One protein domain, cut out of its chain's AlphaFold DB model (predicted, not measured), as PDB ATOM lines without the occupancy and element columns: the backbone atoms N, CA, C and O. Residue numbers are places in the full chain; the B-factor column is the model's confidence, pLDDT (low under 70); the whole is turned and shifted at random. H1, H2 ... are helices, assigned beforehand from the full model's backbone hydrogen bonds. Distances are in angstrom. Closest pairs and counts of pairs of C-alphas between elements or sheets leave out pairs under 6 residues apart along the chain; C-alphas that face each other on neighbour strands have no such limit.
ATOM      1  N   ILE A 512     -13.730  40.380  35.305       93.44
ATOM      2  CA  ILE A 512     -14.755  39.360  35.036       93.44
ATOM      3  C   ILE A 512     -14.346  38.005  35.632       93.44
ATOM      4  O   ILE A 512     -15.127  37.407  36.369       93.44
ATOM      5  N   ILE A 513     -13.116  37.535  35.383       91.25
ATOM      6  CA  ILE A 513     -12.614  36.256  35.920       91.25
ATOM      7  C   ILE A 513     -12.664  36.244  37.450       91.25
ATOM      8  O   ILE A 513     -13.121  35.269  38.049       91.25
ATOM      9  N   ASN A 514     -12.217  37.325  38.092       91.06
ATOM     10  CA  ASN A 514     -12.226  37.427  39.549       91.06
ATOM     11  C   ASN A 514     -13.650  37.378  40.118       91.06
ATOM     12  O   ASN A 514     -13.894  36.633  41.066       91.06
ATOM     13  N   ILE A 515     -14.589  38.112  39.518       93.69
ATOM     14  CA  ILE A 515     -15.992  38.135  39.951       93.69
ATOM     15  C   ILE A 515     -16.645  36.763  39.762       93.69
ATOM     16  O   ILE A 515     -17.309  36.272  40.675       93.69
ATOM     17  N   LEU A 516     -16.438  36.103  38.617       92.31
ATOM     18  CA  LEU A 516     -16.997  34.769  38.372       92.31
ATOM     19  C   LEU A 516     -16.458  33.733  39.367       92.31
ATOM     20  O   LEU A 516     -17.244  32.958  39.906       92.31
ATOM     21  N   ASN A 517     -15.156  33.757  39.667       88.88
ATOM     22  CA  ASN A 517     -14.559  32.886  40.685       88.88
ATOM     23  C   ASN A 517     -15.142  33.131  42.086       88.88
ATOM     24  O   ASN A 517     -15.341  32.187  42.851       88.88
ATOM     25  N   GLN A 518     -15.417  34.392  42.436       89.44
ATOM     26  CA  GLN A 518     -15.995  34.746  43.733       89.44
ATOM     27  C   GLN A 518     -17.465  34.328  43.851       89.44
ATOM     28  O   GLN A 518     -17.852  33.738  44.858       89.44
ATOM     29  N   LEU A 519     -18.281  34.603  42.829       90.25
ATOM     30  CA  LEU A 519     -19.720  34.316  42.838       90.25
ATOM     31  C   LEU A 519     -20.050  32.835  42.649       90.25
ATOM     32  O   LEU A 519     -21.069  32.355  43.149       90.25
ATOM     33  N   TYR A 520     -19.198  32.112  41.926       88.62
ATOM     34  CA  TYR A 520     -19.379  30.704  41.609       88.62
ATOM     35  C   TYR A 520     -18.150  29.930  42.066       88.62
ATOM     36  O   TYR A 520     -17.301  29.540  41.268       88.62
ATOM     37  N   SER A 521     -18.073  29.667  43.370       83.56
ATOM     38  CA  SER A 521     -16.903  29.046  44.011       83.56
ATOM     39  C   SER A 521     -16.558  27.636  43.501       83.56
ATOM     40  O   SER A 521     -15.536  27.080  43.888       83.56
ATOM     41  N   TYR A 522     -17.413  27.038  42.667       82.69
ATOM     42  CA  TYR A 522     -17.184  25.753  42.008       82.69
ATOM     43  C   TYR A 522     -16.482  25.875  40.647       82.69
ATOM     44  O   TYR A 522     -16.109  24.852  40.073       82.69
ATOM     45  N   LEU A 523     -16.340  27.083  40.092       85.75
ATOM     46  CA  LEU A 523     -15.682  27.280  38.805       85.75
ATOM     47  C   LEU A 523     -14.164  27.193  38.956       85.75
ATOM     48  O   LEU A 523     -13.571  27.798  39.845       85.75
ATOM     49  N   THR A 524     -13.530  26.459  38.044       87.00
ATOM     50  CA  THR A 524     -12.082  26.504  37.834       87.00
ATOM     51  C   THR A 524     -11.765  27.433  36.668       87.00
ATOM     52  O   THR A 524     -12.626  27.711  35.828       87.00
ATOM     53  N   ILE A 525     -10.510  27.878  36.557       84.19
ATOM     54  CA  ILE A 525     -10.090  28.708  35.419       84.19
ATOM     55  C   ILE A 525     -10.332  28.007  34.072       84.19
ATOM     56  O   ILE A 525     -10.759  28.653  33.120       84.19
ATOM     57  N   GLN A 526     -10.191  26.677  34.036       85.56
ATOM     58  CA  GLN A 526     -10.517  25.826  32.887       85.56
ATOM     59  C   GLN A 526     -11.992  25.920  32.481       85.56
ATOM     60  O   GLN A 526     -12.299  25.943  31.296       85.56
ATOM     61  N   SER A 527     -12.913  26.016  33.444       85.81
ATOM     62  CA  SER A 527     -14.347  26.179  33.166       85.81
ATOM     63  C   SER A 527     -14.746  27.617  32.826       85.81
ATOM     64  O   SER A 527     -15.825  27.824  32.278       85.81
ATOM     65  N   ILE A 528     -13.908  28.609  33.142       86.00
ATOM     66  CA  ILE A 528     -14.182  30.025  32.858       86.00
ATOM     67  C   ILE A 528     -13.765  30.407  31.439       86.00
ATOM     68  O   ILE A 528     -14.494  31.152  30.788       86.00
ATOM     69  N   ILE A 529     -12.641  29.886  30.934       85.12
ATOM     70  CA  ILE A 529     -12.117  30.236  29.600       85.12
ATOM     71  C   ILE A 529     -13.169  30.076  28.487       85.12
ATOM     72  O   ILE A 529     -13.374  31.047  27.752       85.12
ATOM     73  N   PRO A 530     -13.913  28.951  28.393       84.19
ATOM     74  CA  PRO A 530     -14.935  28.781  27.360       84.19
ATOM     75  C   PRO A 530     -16.039  29.845  27.409       84.19
ATOM     76  O   PRO A 530     -16.581  30.229  26.377       84.19
ATOM     77  N   LEU A 531     -16.363  30.348  28.605       86.25
ATOM     78  CA  LEU A 531     -17.391  31.374  28.797       86.25
ATOM     79  C   LEU A 531     -16.942  32.736  28.253       86.25
ATOM     80  O   LEU A 531     -17.782  33.528  27.838       86.25
ATOM     81  N   LEU A 532     -15.632  33.008  28.273       86.06
ATOM     82  CA  LEU A 532     -15.053  34.286  27.857       86.06
ATOM     83  C   LEU A 532     -14.749  34.338  26.363       86.06
ATOM     84  O   LEU A 532     -14.877  35.398  25.766       86.06
ATOM     85  N   VAL A 533     -14.377  33.212  25.744       82.31
ATOM     86  CA  VAL A 533     -14.121  33.157  24.291       82.31
ATOM     87  C   VAL A 533     -15.389  33.444  23.479       82.31
ATOM     88  O   VAL A 533     -15.309  33.979  22.377       82.31
ATOM     89  N   GLY A 534     -16.568  33.157  24.035       74.94
ATOM     90  CA  GLY A 534     -17.851  33.516  23.426       74.94
ATOM     91  C   GLY A 534     -18.175  35.017  23.440       74.94
ATOM     92  O   GLY A 534     -19.182  35.413  22.853       74.94
ATOM     93  N   LEU A 535     -17.366  35.854  24.100       87.94
ATOM     94  CA  LEU A 535     -17.605  37.293  24.199       87.94
ATOM     95  C   LEU A 535     -17.002  38.053  23.003       87.94
ATOM     96  O   LEU A 535     -15.864  37.782  22.603       87.94
ATOM     97  N   PRO A 536     -17.717  39.040  22.431       84.38
ATOM     98  CA  PRO A 536     -17.222  39.810  21.295       84.38
ATOM     99  C   PRO A 536     -15.885  40.506  21.584       84.38
ATOM    100  O   PRO A 536     -15.770  41.275  22.530       84.38
ATOM    101  N   GLY A 537     -14.881  40.294  20.728       83.00
ATOM    102  CA  GLY A 537     -13.578  40.965  20.838       83.00
ATOM    103  C   GLY A 537     -12.568  40.282  21.769       83.00
ATOM    104  O   GLY A 537     -11.427  40.740  21.860       83.00
ATOM    105  N   VAL A 538     -12.934  39.166  22.404       87.00
ATOM    106  CA  VAL A 538     -12.008  38.355  23.201       87.00
ATOM    107  C   VAL A 538     -11.212  37.421  22.290       87.00
ATOM    108  O   VAL A 538     -11.762  36.551  21.624       87.00
ATOM    109  N   THR A 539      -9.890  37.605  22.248       85.88
ATOM    110  CA  THR A 539      -8.966  36.757  21.472       85.88
ATOM    111  C   THR A 539      -8.136  35.866  22.392       85.88
ATOM    112  O   THR A 539      -7.901  36.217  23.550       85.88
ATOM    113  N   GLY A 540      -7.617  34.748  21.870       82.19
ATOM    114  CA  GLY A 540      -6.706  33.868  22.619       82.19
ATOM    115  C   GLY A 540      -5.489  34.613  23.189       82.19
ATOM    116  O   GLY A 540      -5.117  34.402  24.339       82.19
ATOM    117  N   ALA A 541      -4.938  35.581  22.448       84.00
ATOM    118  CA  ALA A 541      -3.834  36.423  22.917       84.00
ATOM    119  C   ALA A 541      -4.232  37.348  24.088       84.00
ATOM    120  O   ALA A 541      -3.461  37.545  25.035       84.00
ATOM    121  N   LEU A 542      -5.445  37.911  24.054       87.19
ATOM    122  CA  LEU A 542      -5.967  38.739  25.144       87.19
ATOM    123  C   LEU A 542      -6.236  37.899  26.404       87.19
ATOM    124  O   LEU A 542      -5.936  38.340  27.515       87.19
ATOM    125  N   LEU A 543      -6.726  36.668  26.242       87.50
ATOM    126  CA  LEU A 543      -6.882  35.716  27.344       87.50
ATOM    127  C   LEU A 543      -5.530  35.315  27.940       87.50
ATOM    128  O   LEU A 543      -5.354  35.449  29.148       87.50
ATOM    129  N   ALA A 544      -4.559  34.920  27.112       86.81
ATOM    130  CA  ALA A 544      -3.219  34.539  27.562       86.81
ATOM    131  C   ALA A 544      -2.563  35.642  28.407       86.81
ATOM    132  O   ALA A 544      -2.087  35.396  29.517       86.81
ATOM    133  N   SER A 545      -2.609  36.886  27.917       89.56
ATOM    134  CA  SER A 545      -2.058  38.037  28.642       89.56
ATOM    135  C   SER A 545      -2.816  38.344  29.941       89.56
ATOM    136  O   SER A 545      -2.189  38.689  30.944       89.56
ATOM    137  N   THR A 546      -4.139  38.165  29.976       90.69
ATOM    138  CA  THR A 546      -4.953  38.340  31.192       90.69
ATOM    139  C   THR A 546      -4.643  37.276  32.250       90.69
ATOM    140  O   THR A 546      -4.494  37.599  33.428       90.69
ATOM    141  N   LEU A 547      -4.501  36.010  31.852       88.50
ATOM    142  CA  LEU A 547      -4.163  34.910  32.762       88.50
ATOM    143  C   LEU A 547      -2.761  35.082  33.347       88.50
ATOM    144  O   LEU A 547      -2.557  34.894  34.546       88.50
ATOM    145  N   GLN A 548      -1.809  35.536  32.535       90.88
ATOM    146  CA  GLN A 548      -0.471  35.854  33.019       90.88
ATOM    147  C   GLN A 548      -0.512  36.969  34.081       90.88
ATOM    148  O   GLN A 548       0.161  36.874  35.108       90.88
ATOM    149  N   GLN A 549      -1.358  37.994  33.902       90.00
ATOM    150  CA  GLN A 549      -1.578  39.052  34.904       90.00
ATOM    151  C   GLN A 549      -2.280  38.573  36.184       90.00
ATOM    152  O   GLN A 549      -2.213  39.258  37.210       90.00
ATOM    153  N   LEU A 550      -2.986  37.442  36.127       89.19
ATOM    154  CA  LEU A 550      -3.574  36.765  37.283       89.19
ATOM    155  C   LEU A 550      -2.581  35.815  37.978       89.19
ATOM    156  O   LEU A 550      -2.908  35.275  39.031       89.19
ATOM    157  N   GLY A 551      -1.368  35.655  37.438       89.12
ATOM    158  CA  GLY A 551      -0.293  34.861  38.038       89.12
ATOM    159  C   GLY A 551      -0.256  33.397  37.599       89.12
ATOM    160  O   GLY A 551       0.462  32.611  38.214       89.12
ATOM    161  N   TYR A 552      -0.998  33.020  36.553       90.00
ATOM    162  CA  TYR A 552      -0.889  31.687  35.960       90.00
ATOM    163  C   TYR A 552       0.439  31.544  35.197       90.00
ATOM    164  O   TYR A 552       0.907  32.487  34.553       90.00
ATOM    165  N   ALA A 553       1.065  30.370  35.298       90.12
ATOM    166  CA  ALA A 553       2.349  30.089  34.661       90.12
ATOM    167  C   ALA A 553       2.197  29.935  33.135       90.12
ATOM    168  O   ALA A 553       1.145  29.528  32.648       90.12
ATOM    169  N   ALA A 554       3.228  30.311  32.372       84.94
ATOM    170  CA  ALA A 554       3.150  30.383  30.909       84.94
ATOM    171  C   ALA A 554       2.964  29.008  30.240       84.94
ATOM    172  O   ALA A 554       2.285  28.929  29.223       84.94
ATOM    173  N   ASP A 555       3.536  27.956  30.828       86.75
ATOM    174  CA  ASP A 555       3.326  26.554  30.453       86.75
ATOM    175  C   ASP A 555       1.862  26.146  30.656       86.75
ATOM    176  O   ASP A 555       1.214  25.711  29.715       86.75
ATOM    177  N   PHE A 556       1.299  26.427  31.835       87.50
ATOM    178  CA  PHE A 556      -0.114  26.165  32.116       87.50
ATOM    179  C   PHE A 556      -1.064  26.936  31.188       87.50
ATOM    180  O   PHE A 556      -2.096  26.410  30.788       87.50
ATOM    181  N   ILE A 557      -0.749  28.194  30.860       85.94
ATOM    182  CA  ILE A 557      -1.559  29.009  29.942       85.94
ATOM    183  C   ILE A 557      -1.501  28.454  28.515       85.94
ATOM    184  O   ILE A 557      -2.535  28.441  27.851       85.94
ATOM    185  N   GLY A 558      -0.315  28.039  28.055       81.81
ATOM    186  CA  GLY A 558      -0.120  27.420  26.744       81.81
ATOM    187  C   GLY A 558      -0.959  26.156  26.611       81.81
ATOM    188  O   GLY A 558      -1.863  26.132  25.784       81.81
ATOM    189  N   ASP A 559      -0.757  25.196  27.519       85.25
ATOM    190  CA  ASP A 559      -1.499  23.929  27.542       85.25
ATOM    191  C   ASP A 559      -3.021  24.168  27.586       85.25
ATOM    192  O   ASP A 559      -3.783  23.562  26.841       85.25
ATOM    193  N   LEU A 560      -3.475  25.111  28.421       83.75
ATOM    194  CA  LEU A 560      -4.897  25.420  28.586       83.75
ATOM    195  C   LEU A 560      -5.558  26.003  27.329       83.75
ATOM    196  O   LEU A 560      -6.738  25.745  27.081       83.75
ATOM    197  N   LEU A 561      -4.853  26.868  26.599       83.56
ATOM    198  CA  LEU A 561      -5.394  27.502  25.398       83.56
ATOM    199  C   LEU A 561      -5.271  26.583  24.185       83.56
ATOM    200  O   LEU A 561      -6.219  26.542  23.403       83.56
ATOM    201  N   ASP A 562      -4.173  25.839  24.061       83.88
ATOM    202  CA  ASP A 562      -3.980  24.848  23.002       83.88
ATOM    203  C   ASP A 562      -5.060  23.756  23.109       83.88
ATOM    204  O   ASP A 562      -5.822  23.582  22.164       83.88
ATOM    205  N   ASP A 563      -5.277  23.163  24.295       80.38
ATOM    206  CA  ASP A 563      -6.345  22.169  24.529       80.38
ATOM    207  C   ASP A 563      -7.746  22.694  24.155       80.38
ATOM    208  O   ASP A 563      -8.604  21.960  23.656       80.38
ATOM    209  N   PHE A 564      -8.014  23.975  24.420       81.69
ATOM    210  CA  PHE A 564      -9.311  24.582  24.131       81.69
ATOM    211  C   PHE A 564      -9.503  24.877  22.635       81.69
ATOM    212  O   PHE A 564     -10.578  24.606  22.092       81.69
ATOM    213  N   PHE A 565      -8.502  25.460  21.971       79.81
ATOM    214  CA  PHE A 565      -8.600  25.829  20.556       79.81
ATOM    215  C   PHE A 565      -8.427  24.626  19.623       79.81
ATOM    216  O   PHE A 565      -9.124  24.585  18.609       79.81
ATOM    217  N   ASP A 566      -7.615  23.631  19.987       80.94
ATOM    218  CA  ASP A 566      -7.522  22.353  19.270       80.94
ATOM    219  C   ASP A 566      -8.864  21.615  19.328       80.94
ATOM    220  O   ASP A 566      -9.374  21.181  18.300       80.94
ATOM    221  N   GLY A 567      -9.533  21.608  20.489       71.81
ATOM    222  CA  GLY A 567     -10.882  21.049  20.614       71.81
ATOM    223  C   GLY A 567     -11.941  21.759  19.754       71.81
ATOM    224  O   GLY A 567     -12.893  21.123  19.306       71.81
ATOM    225  N   ILE A 568     -11.798  23.063  19.483       72.56
ATOM    226  CA  ILE A 568     -12.651  23.779  18.513       72.56
ATOM    227  C   ILE A 568     -12.267  23.411  17.075       72.56
ATOM    228  O   ILE A 568     -13.159  23.258  16.240       72.56
ATOM    229  N   GLY A 569     -10.969  23.285  16.791       73.44
ATOM    230  CA  GLY A 569     -10.442  22.845  15.501       73.44
ATOM    231  C   GLY A 569     -10.985  21.475  15.104       73.44
ATOM    232  O   GLY A 569     -11.590  21.361  14.045       73.44
ATOM    233  N   ASP A 570     -10.900  20.496  16.005       75.94
ATOM    234  CA  ASP A 570     -11.424  19.140  15.815       75.94
ATOM    235  C   ASP A 570     -12.943  19.136  15.550       75.94
ATOM    236  O   ASP A 570     -13.428  18.437  14.664       75.94
ATOM    237  N   ILE A 571     -13.717  19.964  16.266       68.44
ATOM    238  CA  ILE A 571     -15.171  20.096  16.055       68.44
ATOM    239  C   ILE A 571     -15.491  20.721  14.689       68.44
ATOM    240  O   ILE A 571     -16.473  20.344  14.048       68.44
ATOM    241  N   LEU A 572     -14.715  21.713  14.252       60.22
ATOM    242  CA  LEU A 572     -14.911  22.347  12.949       60.22
ATOM    243  C   LEU A 572     -14.492  21.419  11.806       60.22
ATOM    244  O   LEU A 572     -15.197  21.379  10.797       60.22
ATOM    245  N   ASP A 573     -13.421  20.649  11.985       74.94
ATOM    246  CA  ASP A 573     -12.986  19.617  11.044       74.94
ATOM    247  C   ASP A 573     -14.020  18.478  10.942       74.94
ATOM    248  O   ASP A 573     -14.282  18.011   9.841       74.94
ATOM    249  N   ASP A 574     -14.708  18.108  12.030       71.81
ATOM    250  CA  ASP A 574     -15.811  17.125  12.011       71.81
ATOM    251  C   ASP A 574     -17.131  17.662  11.402       71.81
ATOM    252  O   ASP A 574     -17.965  16.885  10.927       71.81
ATOM    253  N   ILE A 575     -17.381  18.979  11.448       63.97
ATOM    254  CA  ILE A 575     -18.606  19.605  10.903       63.97
ATOM    255  C   ILE A 575     -18.444  19.996   9.424       63.97
ATOM    256  O   ILE A 575     -19.432  19.995   8.681       63.97
ATOM    257  N   PHE A 576     -17.233  20.373   9.003       63.38
ATOM    258  CA  PHE A 576     -16.957  20.937   7.676       63.38
ATOM    259  C   PHE A 576     -15.949  20.144   6.827       63.38
ATOM    260  O   PHE A 576     -15.838  20.446   5.633       63.38
ATOM    261  N   GLY A 577     -15.230  19.174   7.401       57.12
ATOM    262  CA  GLY A 577     -14.411  18.184   6.684       57.12
ATOM    263  C   GLY A 577     -15.215  16.957   6.279       57.12
ATOM    264  O   GLY A 577     -14.865  16.371   5.226       57.12
TER     265      GLY A 577
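This is residues 512 to 577 of the 577 residues of an uncharacterized protein of Cohnella pontilimi (UniProt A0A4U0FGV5). A long helix, H4, folds back on H3 as a helical hairpin, while residues 566 to 577 stick out as an arm. Short H2 sits near both helices, and H1 lies beyond H2. The printed part has 66 residues with four named helices, H1 to H4 in chain order; it is all helix, elongated at 40 by 24 by 23 A, and only just compact, close to loose, with a radius of gyration of the C-alphas of 12.8 A.

H4, residues 554 to 576, runs 32.1 A, ending at C-alpha 576 (-16.957, 20.937, 7.676). H3 is residues 540 to 549, 14.3 A; H2 is residues 525 to 533, 12.6 A; H1 is residues 512 to 519, 10.5 A, from C-alpha 512 (-14.755, 39.360, 35.036).

H4 touches H3 with residues 554 to 561 alone, at a shallow tilt of 22 degrees, opposite ways; their closest C-alphas, of Ala 544 and Ile 557, are 6.2 A apart. H2 is close but not clearly touching to H4, closest at the C-alphas of Gln 526 and Leu 560, 7.1 A. H1 and H2 only just touch, with 3 pairs of C-alphas within 8 A, the closest those of Ile 513 and Ile 528, 7.1 A. Every O i to N i+4 pair is within hydrogen-bond range in H1, H3 and H4, and 3 of 5 in H2.

The C-alphas farthest apart, of Gln 518 and Gly 577, are 40.6 A apart. The printed part has no cut and no long link. Residues 571 to 572 and 575 to 577 have pLDDT under 70.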